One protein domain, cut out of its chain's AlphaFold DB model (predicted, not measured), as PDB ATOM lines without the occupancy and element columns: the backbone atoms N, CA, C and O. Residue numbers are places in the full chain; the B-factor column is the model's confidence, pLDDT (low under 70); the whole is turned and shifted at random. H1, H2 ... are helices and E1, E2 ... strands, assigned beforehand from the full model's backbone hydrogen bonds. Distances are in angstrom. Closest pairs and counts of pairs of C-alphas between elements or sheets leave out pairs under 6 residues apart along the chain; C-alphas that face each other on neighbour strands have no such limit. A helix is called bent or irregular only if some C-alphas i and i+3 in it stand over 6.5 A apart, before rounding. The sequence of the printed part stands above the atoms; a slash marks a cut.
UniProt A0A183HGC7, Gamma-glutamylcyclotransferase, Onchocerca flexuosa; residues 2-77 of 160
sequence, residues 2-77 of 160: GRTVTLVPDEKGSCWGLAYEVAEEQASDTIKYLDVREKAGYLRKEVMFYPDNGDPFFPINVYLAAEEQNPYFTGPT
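This is residues 2 to 77 of the 160 residues of the protein "Gamma-glutamylcyclotransferase" of Onchocerca flexuosa (UniProt A0A183HGC7). With little regular structure, this is a two-strand hairpin, E1 and E2, with one helix, H1, off to one side, its residues 24 to 29 sticking out, between long unnamed end stretches. The 76 printed residues have the order H1, E1, E2, an antiparallel sheet and a mixed class, with 30 residues in named elements. The whole is only just loose, close to compact: radius of gyration of the C-alphas 14.1 A, spans 36 by 32 by 20 A.

H1, residues 24 to 37, is irregular, C-alphas 25 and 28 being 7.4 A apart; 8 of 10 O i to N i+4 pairs are within hydrogen-bond range. A tight link leads to E1, residues 42 to 49, which bends by 60 degrees at residue 46. The closest C-alphas of H1 and E1, Asp 35 and Arg 44, are 7.8 A apart. E1 and E2, residues 58 to 65, form an antiparallel hairpin, 152 degrees between directions; N 45 and O 62, 2.8 A apart, are within hydrogen-bond range. H1 and E2 are apart.

From first to last C-alpha, H1 measures 20.2 A, E1 19.1 A and E2 21.9 A. C-alpha 24 is at (255.857, 186.135, 249.964), C-alpha 65 at (246.633, 175.087, 271.943).

The farthest C-alphas, Glu 25 and Thr 77, are 42.2 A apart. The printed part has no cut and no long link; pLDDT is under 70 at residues 67 to 69.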
ATOM      1  N   GLY A   2     230.662 174.931 272.963       90.50
ATOM      2  CA  GLY A   2     230.945 173.988 271.877       90.50
ATOM      3  C   GLY A   2     232.260 173.230 272.074       90.50
ATOM      4  O   GLY A   2     233.049 173.561 272.959       90.50
ATOM      5  N   ARG A   3     232.476 172.209 271.247       92.81
ATOM      6  CA  ARG A   3     233.703 171.428 271.099       92.81
ATOM      7  C   ARG A   3     234.269 171.655 269.699       92.81
ATOM      8  O   ARG A   3     233.577 171.457 268.703       92.81
ATOM      9  N   THR A   4     235.531 172.050 269.642       91.50
ATOM     10  CA  THR A   4     236.326 172.176 268.417       91.50
ATOM     11  C   THR A   4     237.602 171.364 268.575       91.50
ATOM     12  O   THR A   4     238.008 171.079 269.704       91.50
ATOM     13  N   VAL A   5     238.230 170.984 267.463       91.88
ATOM     14  CA  VAL A   5     239.473 170.210 267.522       91.88
ATOM     15  C   VAL A   5     240.629 171.060 268.039       91.88
ATOM     16  O   VAL A   5     240.690 172.269 267.813       91.88
ATOM     17  N   THR A   6     241.561 170.395 268.704       88.94
ATOM     18  CA  THR A   6     242.912 170.887 268.957       88.94
ATOM     19  C   THR A   6     243.878 169.734 268.736       88.94
ATOM     20  O   THR A   6     243.498 168.572 268.862       88.94
ATOM     21  N   LEU A   7     245.126 170.055 268.418       88.88
ATOM     22  CA  LEU A   7     246.201 169.076 268.361       88.88
ATOM     23  C   LEU A   7     246.815 168.917 269.751       88.88
ATOM     24  O   LEU A   7     247.058 169.915 270.433       88.88
ATOM     25  N   VAL A   8     247.064 167.670 270.136       85.62
ATOM     26  CA  VAL A   8     247.771 167.293 271.363       85.62
ATOM     27  C   VAL A   8     249.064 166.565 270.990       85.62
ATOM     28  O   VAL A   8     249.099 165.906 269.946       85.62
ATOM     29  N   PRO A   9     250.143 166.685 271.780       83.88
ATOM     30  CA  PRO A   9     251.365 165.934 271.531       83.88
ATOM     31  C   PRO A   9     251.122 164.421 271.614       83.88
ATOM     32  O   PRO A   9     250.681 163.914 272.643       83.88
ATOM     33  N   ASP A  10     251.463 163.703 270.547       88.69
ATOM     34  CA  ASP A  10     251.476 162.241 270.491       88.69
ATOM     35  C   ASP A  10     252.669 161.800 269.635       88.69
ATOM     36  O   ASP A  10     252.745 162.118 268.451       88.69
ATOM     37  N   GLU A  11     253.620 161.082 270.237       87.00
ATOM     38  CA  GLU A  11     254.841 160.626 269.557       87.00
ATOM     39  C   GLU A  11     254.567 159.646 268.410       87.00
ATOM     40  O   GLU A  11     255.402 159.495 267.516       87.00
ATOM     41  N   LYS A  12     253.426 158.953 268.443       89.06
ATOM     42  CA  LYS A  12     253.021 157.973 267.425       89.06
ATOM     43  C   LYS A  12     251.815 158.442 266.617       89.06
ATOM     44  O   LYS A  12     251.384 157.729 265.711       89.06
ATOM     45  N   GLY A  13     251.277 159.609 266.956       88.69
ATOM     46  CA  GLY A  13     250.112 160.183 266.317       88.69
ATOM     47  C   GLY A  13     250.448 160.789 264.962       88.69
ATOM     48  O   GLY A  13     251.548 161.284 264.712       88.69
ATOM     49  N   SER A  14     249.456 160.791 264.084       90.56
ATOM     50  CA  SER A  14     249.482 161.531 262.828       90.56
ATOM     51  C   SER A  14     248.171 162.281 262.680       90.56
ATOM     52  O   SER A  14     247.111 161.708 262.918       90.56
ATOM     53  N   CYS A  15     248.233 163.537 262.249       93.19
ATOM     54  CA  CYS A  15     247.051 164.315 261.903       93.19
ATOM     55  C   CYS A  15     247.120 164.673 260.422       93.19
ATOM     56  O   CYS A  15     248.069 165.325 259.983       93.19
ATOM     57  N   TRP A  16     246.125 164.229 259.656       95.25
ATOM     58  CA  TRP A  16     245.998 164.630 258.264       95.25
ATOM     59  C   TRP A  16     245.405 166.038 258.176       95.25
ATOM     60  O   TRP A  16     244.486 166.394 258.915       95.25
ATOM     61  N   GLY A  17     245.915 166.846 257.252       95.00
ATOM     62  CA  GLY A  17     245.445 168.207 257.051       95.00
ATOM     63  C   GLY A  17     246.013 168.835 255.788       95.00
ATOM     64  O   GLY A  17     246.627 168.171 254.957       95.00
ATOM     65  N   LEU A  18     245.803 170.142 255.654       95.12
ATOM     66  CA  LEU A  18     246.235 170.921 254.497       95.12
ATOM     67  C   LEU A  18     247.297 171.940 254.904       95.12
ATOM     68  O   LEU A  18     247.124 172.660 255.889       95.12
ATOM     69  N   ALA A  19     248.355 172.034 254.104       95.31
ATOM     70  CA  ALA A  19     249.311 173.131 254.155       95.31
ATOM     71  C   ALA A  19     248.909 174.203 253.131       95.31
ATOM     72  O   ALA A  19     248.625 173.887 251.977       95.31
ATOM     73  N   TYR A  20     248.882 175.468 253.556       94.69
ATOM     74  CA  TYR A  20     248.566 176.606 252.693       94.69
ATOM     75  C   TYR A  20     249.814 177.460 252.490       94.69
ATOM     76  O   TYR A  20     250.404 177.935 253.459       94.69
ATOM     77  N   GLU A  21     250.187 177.673 251.232       94.44
ATOM     78  CA  GLU A  21     251.236 178.616 250.859       94.44
ATOM     79  C   GLU A  21     250.659 180.033 250.787       94.44
ATOM     80  O   GLU A  21     249.593 180.269 250.213       94.44
ATOM     81  N   VAL A  22     251.364 180.982 251.397       93.81
ATOM     82  CA  VAL A  22     251.026 182.406 251.359       93.81
ATOM     83  C   VAL A  22     252.056 183.093 250.480       93.81
ATOM     84  O   VAL A  22     253.251 182.860 250.655       93.81
ATOM     85  N   ALA A  23     251.599 183.957 249.571       94.38
ATOM     86  CA  ALA A  23     252.488 184.754 248.733       94.38
ATOM     87  C   ALA A  23     253.491 185.539 249.596       94.38
ATOM     88  O   ALA A  23     253.128 186.077 250.648       94.38
ATOM     89  N   GLU A  24     254.750 185.599 249.165       93.38
ATOM     90  CA  GLU A  24     255.857 186.135 249.964       93.38
ATOM     91  C   GLU A  24     255.595 187.581 250.410       93.38
ATOM     92  O   GLU A  24     255.797 187.932 251.575       93.38
ATOM     93  N   GLU A  25     255.026 188.397 249.523       95.44
ATOM     94  CA  GLU A  25     254.659 189.785 249.797       95.44
ATOM     95  C   GLU A  25     253.557 189.938 250.862       95.44
ATOM     96  O   GLU A  25     253.439 190.996 251.479       95.44
ATOM     97  N   GLN A  26     252.768 188.888 251.111       94.25
ATOM     98  CA  GLN A  26     251.683 188.862 252.099       94.25
ATOM     99  C   GLN A  26     252.058 188.111 253.378       94.25
ATOM    100  O   GLN A  26     251.359 188.239 254.387       94.25
ATOM    101  N   ALA A  27     253.152 187.344 253.375       91.56
ATOM    102  CA  ALA A  27     253.505 186.442 254.466       91.56
ATOM    103  C   ALA A  27     253.577 187.158 255.825       91.56
ATOM    104  O   ALA A  27     252.996 186.692 256.805       91.56
ATOM    105  N   SER A  28     254.220 188.331 255.879       91.88
ATOM    106  CA  SER A  28     254.356 189.116 257.117       91.88
ATOM    107  C   SER A  28     253.002 189.535 257.696       91.88
ATOM    108  O   SER A  28     252.773 189.412 258.900       91.88
ATOM    109  N   ASP A  29     252.090 190.012 256.853       94.06
ATOM    110  CA  ASP A  29     250.796 190.521 257.303       94.06
ATOM    111  C   ASP A  29     249.819 189.390 257.628       94.06
ATOM    112  O   ASP A  29     249.111 189.471 258.635       94.06
ATOM    113  N   THR A  30     249.855 188.288 256.873       92.44
ATOM    114  CA  THR A  30     249.104 187.071 257.199       92.44
ATOM    115  C   THR A  30     249.550 186.493 258.538       92.44
ATOM    116  O   THR A  30     248.703 186.188 259.376       92.44
ATOM    117  N   ILE A  31     250.860 186.409 258.793       88.88
ATOM    118  CA  ILE A  31     251.387 185.935 260.079       88.88
ATOM    119  C   ILE A  31     250.914 186.834 261.227       88.88
ATOM    120  O   ILE A  31     250.402 186.325 262.219       88.88
ATOM    121  N   LYS A  32     251.012 188.165 261.094       90.69
ATOM    122  CA  LYS A  32     250.526 189.095 262.133       90.69
ATOM    123  C   LYS A  32     249.029 188.937 262.388       90.69
ATOM    124  O   LYS A  32     248.598 188.979 263.539       90.69
ATOM    125  N   TYR A  33     248.235 188.782 261.331       91.75
ATOM    126  CA  TYR A  33     246.796 188.572 261.442       91.75
ATOM    127  C   TYR A  33     246.473 187.276 262.198       91.75
ATOM    128  O   TYR A  33     245.677 187.302 263.140       91.75
ATOM    129  N   LEU A  34     247.122 186.167 261.834       90.19
ATOM    130  CA  LEU A  34     246.939 184.877 262.500       90.19
ATOM    131  C   LEU A  34     247.409 184.935 263.959       90.19
ATOM    132  O   LEU A  34     246.668 184.527 264.849       90.19
ATOM    133  N   ASP A  35     248.559 185.555 264.230       87.69
ATOM    134  CA  ASP A  35     249.059 185.758 265.592       87.69
ATOM    135  C   ASP A  35     248.064 186.547 266.455       87.69
ATOM    136  O   ASP A  35     247.979 186.286 267.648       87.69
ATOM    137  N   VAL A  36     247.302 187.496 265.886       86.94
ATOM    138  CA  VAL A  36     246.230 188.230 266.587       86.94
ATOM    139  C   VAL A  36     244.997 187.368 266.819       86.94
ATOM    140  O   VAL A  36     244.421 187.421 267.909       86.94
ATOM    141  N   ARG A  37     244.590 186.596 265.812       84.50
ATOM    142  CA  ARG A  37     243.405 185.739 265.888       84.50
ATOM    143  C   ARG A  37     243.566 184.652 266.953       84.50
ATOM    144  O   ARG A  37     242.620 184.390 267.686       84.50
ATOM    145  N   GLU A  38     244.772 184.103 267.084       81.44
ATOM    146  CA  GLU A  38     245.066 182.953 267.944       81.44
ATOM    147  C   GLU A  38     245.664 183.334 269.322       81.44
ATOM    148  O   GLU A  38     246.070 182.463 270.092       81.44
ATOM    149  N   LYS A  39     245.686 184.629 269.693       75.31
ATOM    150  CA  LYS A  39     246.259 185.120 270.975       75.31
ATOM    151  C   LYS A  39     245.700 184.440 272.225       75.31
ATOM    152  O   LYS A  39     246.340 184.462 273.274       75.31
ATOM    153  N   ALA A  40     244.492 183.895 272.146       70.06
ATOM    154  CA  ALA A  40     243.782 183.316 273.276       70.06
ATOM    155  C   ALA A  40     244.143 181.834 273.476       70.06
ATOM    156  O   ALA A  40     243.309 180.949 273.301       70.06
ATOM    157  N   GLY A  41     245.394 181.574 273.870       74.50
ATOM    158  CA  GLY A  41     245.823 180.247 274.315       74.50
ATOM    159  C   GLY A  41     246.344 179.326 273.215       74.50
ATOM    160  O   GLY A  41     246.313 178.112 273.400       74.50
ATOM    161  N   TYR A  42     246.835 179.866 272.098       83.38
ATOM    162  CA  TYR A  42     247.576 179.096 271.098       83.38
ATOM    163  C   TYR A  42     249.014 179.603 270.956       83.38
ATOM    164  O   TYR A  42     249.305 180.785 271.133       83.38
ATOM    165  N   LEU A  43     249.920 178.689 270.614       85.62
ATOM    166  CA  LEU A  43     251.325 178.946 270.325       85.62
ATOM    167  C   LEU A  43     251.622 178.542 268.885       85.62
ATOM    168  O   LEU A  43     251.264 177.444 268.456       85.62
ATOM    169  N   ARG A  44     252.323 179.412 268.158       89.50
ATOM    170  CA  ARG A  44     252.854 179.077 266.839       89.50
ATOM    171  C   ARG A  44     254.079 178.180 266.999       89.50
ATOM    172  O   ARG A  44     255.027 178.554 267.691       89.50
ATOM    173  N   LYS A  45     254.072 177.018 266.352       89.38
ATOM    174  CA  LYS A  45     255.219 176.112 266.251       89.38
ATOM    175  C   LYS A  45     255.528 175.811 264.794       89.38
ATOM    176  O   LYS A  45     254.621 175.695 263.976       89.38
ATOM    177  N   GLU A  46     256.811 175.661 264.504       93.38
ATOM    178  CA  GLU A  46     257.260 175.085 263.244       93.38
ATOM    179  C   GLU A  46     257.252 173.557 263.366       93.38
ATOM    180  O   GLU A  46     257.755 173.007 264.349       93.38
ATOM    181  N   VAL A  47     256.637 172.877 262.399       92.50
ATOM    182  CA  VAL A  47     256.557 171.411 262.330       92.50
ATOM    183  C   VAL A  47     256.822 170.941 260.905       92.50
ATOM    184  O   VAL A  47     256.651 171.700 259.953       92.50
ATOM    185  N   MET A  48     257.215 169.679 260.747       95.38
ATOM    186  CA  MET A  48     257.410 169.081 259.427       95.38
ATOM    187  C   MET A  48     256.080 168.612 258.837       95.38
ATOM    188  O   MET A  48     255.380 167.813 259.459       95.38
ATOM    189  N   PHE A  49     255.754 169.085 257.635       96.75
ATOM    190  CA  PHE A  49     254.636 168.593 256.837       96.75
ATOM    191  C   PHE A  49     255.113 167.507 255.875       96.75
ATOM    192  O   PHE A  49     256.150 167.660 255.227       96.75
ATOM    193  N   TYR A  50     254.339 166.430 255.770       96.31
ATOM    194  CA  TYR A  50     254.609 165.294 254.892       96.31
ATOM    195  C   TYR A  50     253.510 165.236 253.824       96.31
ATOM    196  O   TYR A  50     252.401 164.797 254.134       96.31
ATOM    197  N   PRO A  51     253.776 165.717 252.595       95.94
ATOM    198  CA  PRO A  51     252.801 165.687 251.517       95.94
ATOM    199  C   PRO A  51     252.330 164.271 251.181       95.94
ATOM    200  O   PRO A  51     253.116 163.338 251.037       95.94
ATOM    201  N   ASP A  52     251.024 164.139 250.984       91.75
ATOM    202  CA  ASP A  52     250.349 162.865 250.711       91.75
ATOM    203  C   ASP A  52     250.543 162.369 249.263       91.75
ATOM    204  O   ASP A  52     250.205 161.246 248.902       91.75
ATOM    205  N   ASN A  53     251.097 163.225 248.402       91.69
ATOM    206  CA  ASN A  53     251.408 162.929 247.003       91.69
ATOM    207  C   ASN A  53     252.843 162.400 246.801       91.69
ATOM    208  O   ASN A  53     253.235 162.143 245.662       91.69
ATOM    209  N   GLY A  54     253.617 162.234 247.881       91.81
ATOM    210  CA  GLY A  54     255.002 161.762 247.838       91.81
ATOM    211  C   GLY A  54     256.048 162.847 247.571       91.81
ATOM    212  O   GLY A  54     257.227 162.513 247.428       91.81
ATOM    213  N   ASP A  55     255.652 164.122 247.520       96.50
ATOM    214  CA  ASP A  55     256.600 165.232 247.439       96.50
ATOM    215  C   ASP A  55     257.493 165.305 248.695       96.50
ATOM    216  O   ASP A  55     257.124 164.807 249.767       96.50
ATOM    217  N   PRO A  56     258.683 165.933 248.600       97.62
ATOM    218  CA  PRO A  56     259.555 166.121 249.751       97.62
ATOM    219  C   PRO A  56     258.853 166.835 250.910       97.62
ATOM    220  O   PRO A  56     258.090 167.781 250.707       97.62
ATOM    221  N   PHE A  57     259.161 166.421 252.140       97.44
ATOM    222  CA  PHE A  57     258.683 167.112 253.333       97.44
ATOM    223  C   PHE A  57     259.245 168.539 253.419       97.44
ATOM    224  O   PHE A  57     260.358 168.812 252.961       97.44
ATOM    225  N   PHE A  58     258.511 169.442 254.066       97.12
ATOM    226  CA  PHE A  58     258.945 170.826 254.285       97.12
ATOM    227  C   PHE A  58     258.382 171.395 255.599       97.12
ATOM    228  O   PHE A  58     257.363 170.905 256.094       97.12
ATOM    229  N   PRO A  59     259.052 172.388 256.215       96.56
ATOM    230  CA  PRO A  59     258.571 173.001 257.447       96.56
ATOM    231  C   PRO A  59     257.345 173.886 257.193       96.56
ATOM    232  O   PRO A  59     257.279 174.615 256.203       96.56
ATOM    233  N   ILE A  60     256.390 173.860 258.122       95.75
ATOM    234  CA  ILE A  60     255.207 174.727 258.138       95.75
ATOM    235  C   ILE A  60     255.002 175.340 259.524       95.75
ATOM    236  O   ILE A  60     255.418 174.775 260.534       95.75
ATOM    237  N   ASN A  61     254.297 176.472 259.584       93.25
ATOM    238  CA  ASN A  61     253.816 177.039 260.843       93.25
ATOM    239  C   ASN A  61     252.433 176.470 261.190       93.25
ATOM    240  O   ASN A  61     251.518 176.520 260.369       93.25
ATOM    241  N   VAL A  62     252.260 176.003 262.427       91.56
ATOM    242  CA  VAL A  62     250.984 175.525 262.978       91.56
ATOM    243  C   VAL A  62     250.698 176.229 264.302       91.56
ATOM    244  O   VAL A  62     251.604 176.446 265.106       91.56
ATOM    245  N   TYR A  63     249.435 176.584 264.542       89.06
ATOM    246  CA  TYR A  63     248.969 177.135 265.816       89.06
ATOM    247  C   TYR A  63     248.378 176.010 266.667       89.06
ATOM    248  O   TYR A  63     247.392 175.385 266.285       89.06
ATOM    249  N   LEU A  64     248.997 175.738 267.814       85.31
ATOM    250  CA  LEU A  64     248.641 174.644 268.721       85.31
ATOM    251  C   LEU A  64     248.134 175.214 270.040       85.31
ATOM    252  O   LEU A  64     248.720 176.176 270.535       85.31
ATOM    253  N   ALA A  65     247.090 174.634 270.634       82.81
ATOM    254  CA  ALA A  65     246.633 175.087 271.943       82.81
ATOM    255  C   ALA A  65     247.740 174.890 272.993       82.81
ATOM    256  O   ALA A  65     248.352 173.827 273.091       82.81
ATOM    257  N   ALA A  66     247.999 175.921 273.793       77.38
ATOM    258  CA  ALA A  66     248.858 175.836 274.962       77.38
ATOM    259  C   ALA A  66     248.058 175.222 276.114       77.38
ATOM    260  O   ALA A  66     247.344 175.944 276.804       77.38
ATOM    261  N   GLU A  67     248.156 173.905 276.307       69.94
ATOM    262  CA  GLU A  67     247.321 173.143 277.255       69.94
ATOM    263  C   GLU A  67     247.247 173.767 278.660       69.94
ATOM    264  O   GLU A  67     246.168 173.864 279.235       69.94
ATOM    265  N   GLU A  68     248.366 174.273 279.188       67.88
ATOM    266  CA  GLU A  68     248.432 174.875 280.531       67.88
ATOM    267  C   GLU A  68     247.908 176.322 280.607       67.88
ATOM    268  O   GLU A  68     247.635 176.831 281.692       67.88
ATOM    269  N   GLN A  69     247.795 177.015 279.472       67.94
ATOM    270  CA  GLN A  69     247.516 178.459 279.409       67.94
ATOM    271  C   GLN A  69     246.215 178.782 278.670       67.94
ATOM    272  O   GLN A  69     245.787 179.938 278.649       67.94
ATOM    273  N   ASN A  70     245.582 177.786 278.050       72.69
ATOM    274  CA  ASN A  70     244.360 177.959 277.291       72.69
ATOM    275  C   ASN A  70     243.136 177.664 278.179       72.69
ATOM    276  O   ASN A  70     242.842 176.498 278.439       72.69
ATOM    277  N   PRO A  71     242.363 178.685 278.603       74.06
ATOM    278  CA  PRO A  71     241.183 178.488 279.452       74.06
ATOM    279  C   PRO A  71     240.043 177.736 278.744       74.06
ATOM    280  O   PRO A  71     239.056 177.370 279.382       74.06
ATOM    281  N   TYR A  72     240.153 177.525 277.430       77.56
ATOM    282  CA  TYR A  72     239.215 176.751 276.622       77.56
ATOM    283  C   TYR A  72     239.665 175.298 276.429       77.56
ATOM    284  O   TYR A  72     238.896 174.489 275.901       77.56
ATOM    285  N   PHE A  73     240.879 174.942 276.867       78.06
ATOM    286  CA  PHE A  73     241.326 173.560 276.880       78.06
ATOM    287  C   PHE A  73     240.564 172.797 277.962       78.06
ATOM    288  O   PHE A  73     240.615 173.110 279.149       78.06
ATOM    289  N   THR A  74     239.803 171.801 277.530       78.81
ATOM    290  CA  THR A  74     238.890 171.035 278.389       78.81
ATOM    291  C   THR A  74     239.460 169.673 278.783       78.81
ATOM    292  O   THR A  74     238.800 168.929 279.503       78.81
ATOM    293  N   GLY A  75     240.689 169.374 278.342       78.12
ATOM    294  CA  GLY A  75     241.378 168.114 278.588       78.12
ATOM    295  C   GLY A  75     240.730 166.903 277.909       78.12
ATOM    296  O   GLY A  75     239.722 167.032 277.206       78.12
ATOM    297  N   PRO A  76     241.303 165.705 278.128       80.88
ATOM    298  CA  PRO A  76     240.689 164.450 277.720       80.88
ATOM    299  C   PRO A  76     239.290 164.323 278.330       80.88
ATOM    300  O   PRO A  76     239.088 164.528 279.525       80.88
ATOM    301  N   THR A  77     238.307 164.008 277.501       85.88
ATOM    302  CA  THR A  77     236.912 163.803 277.898       85.88
ATOM    303  C   THR A  77     236.391 162.597 277.128       85.88
ATOM    304  O   THR A  77     236.836 162.338 276.011       85.88
TER     305      THR A  77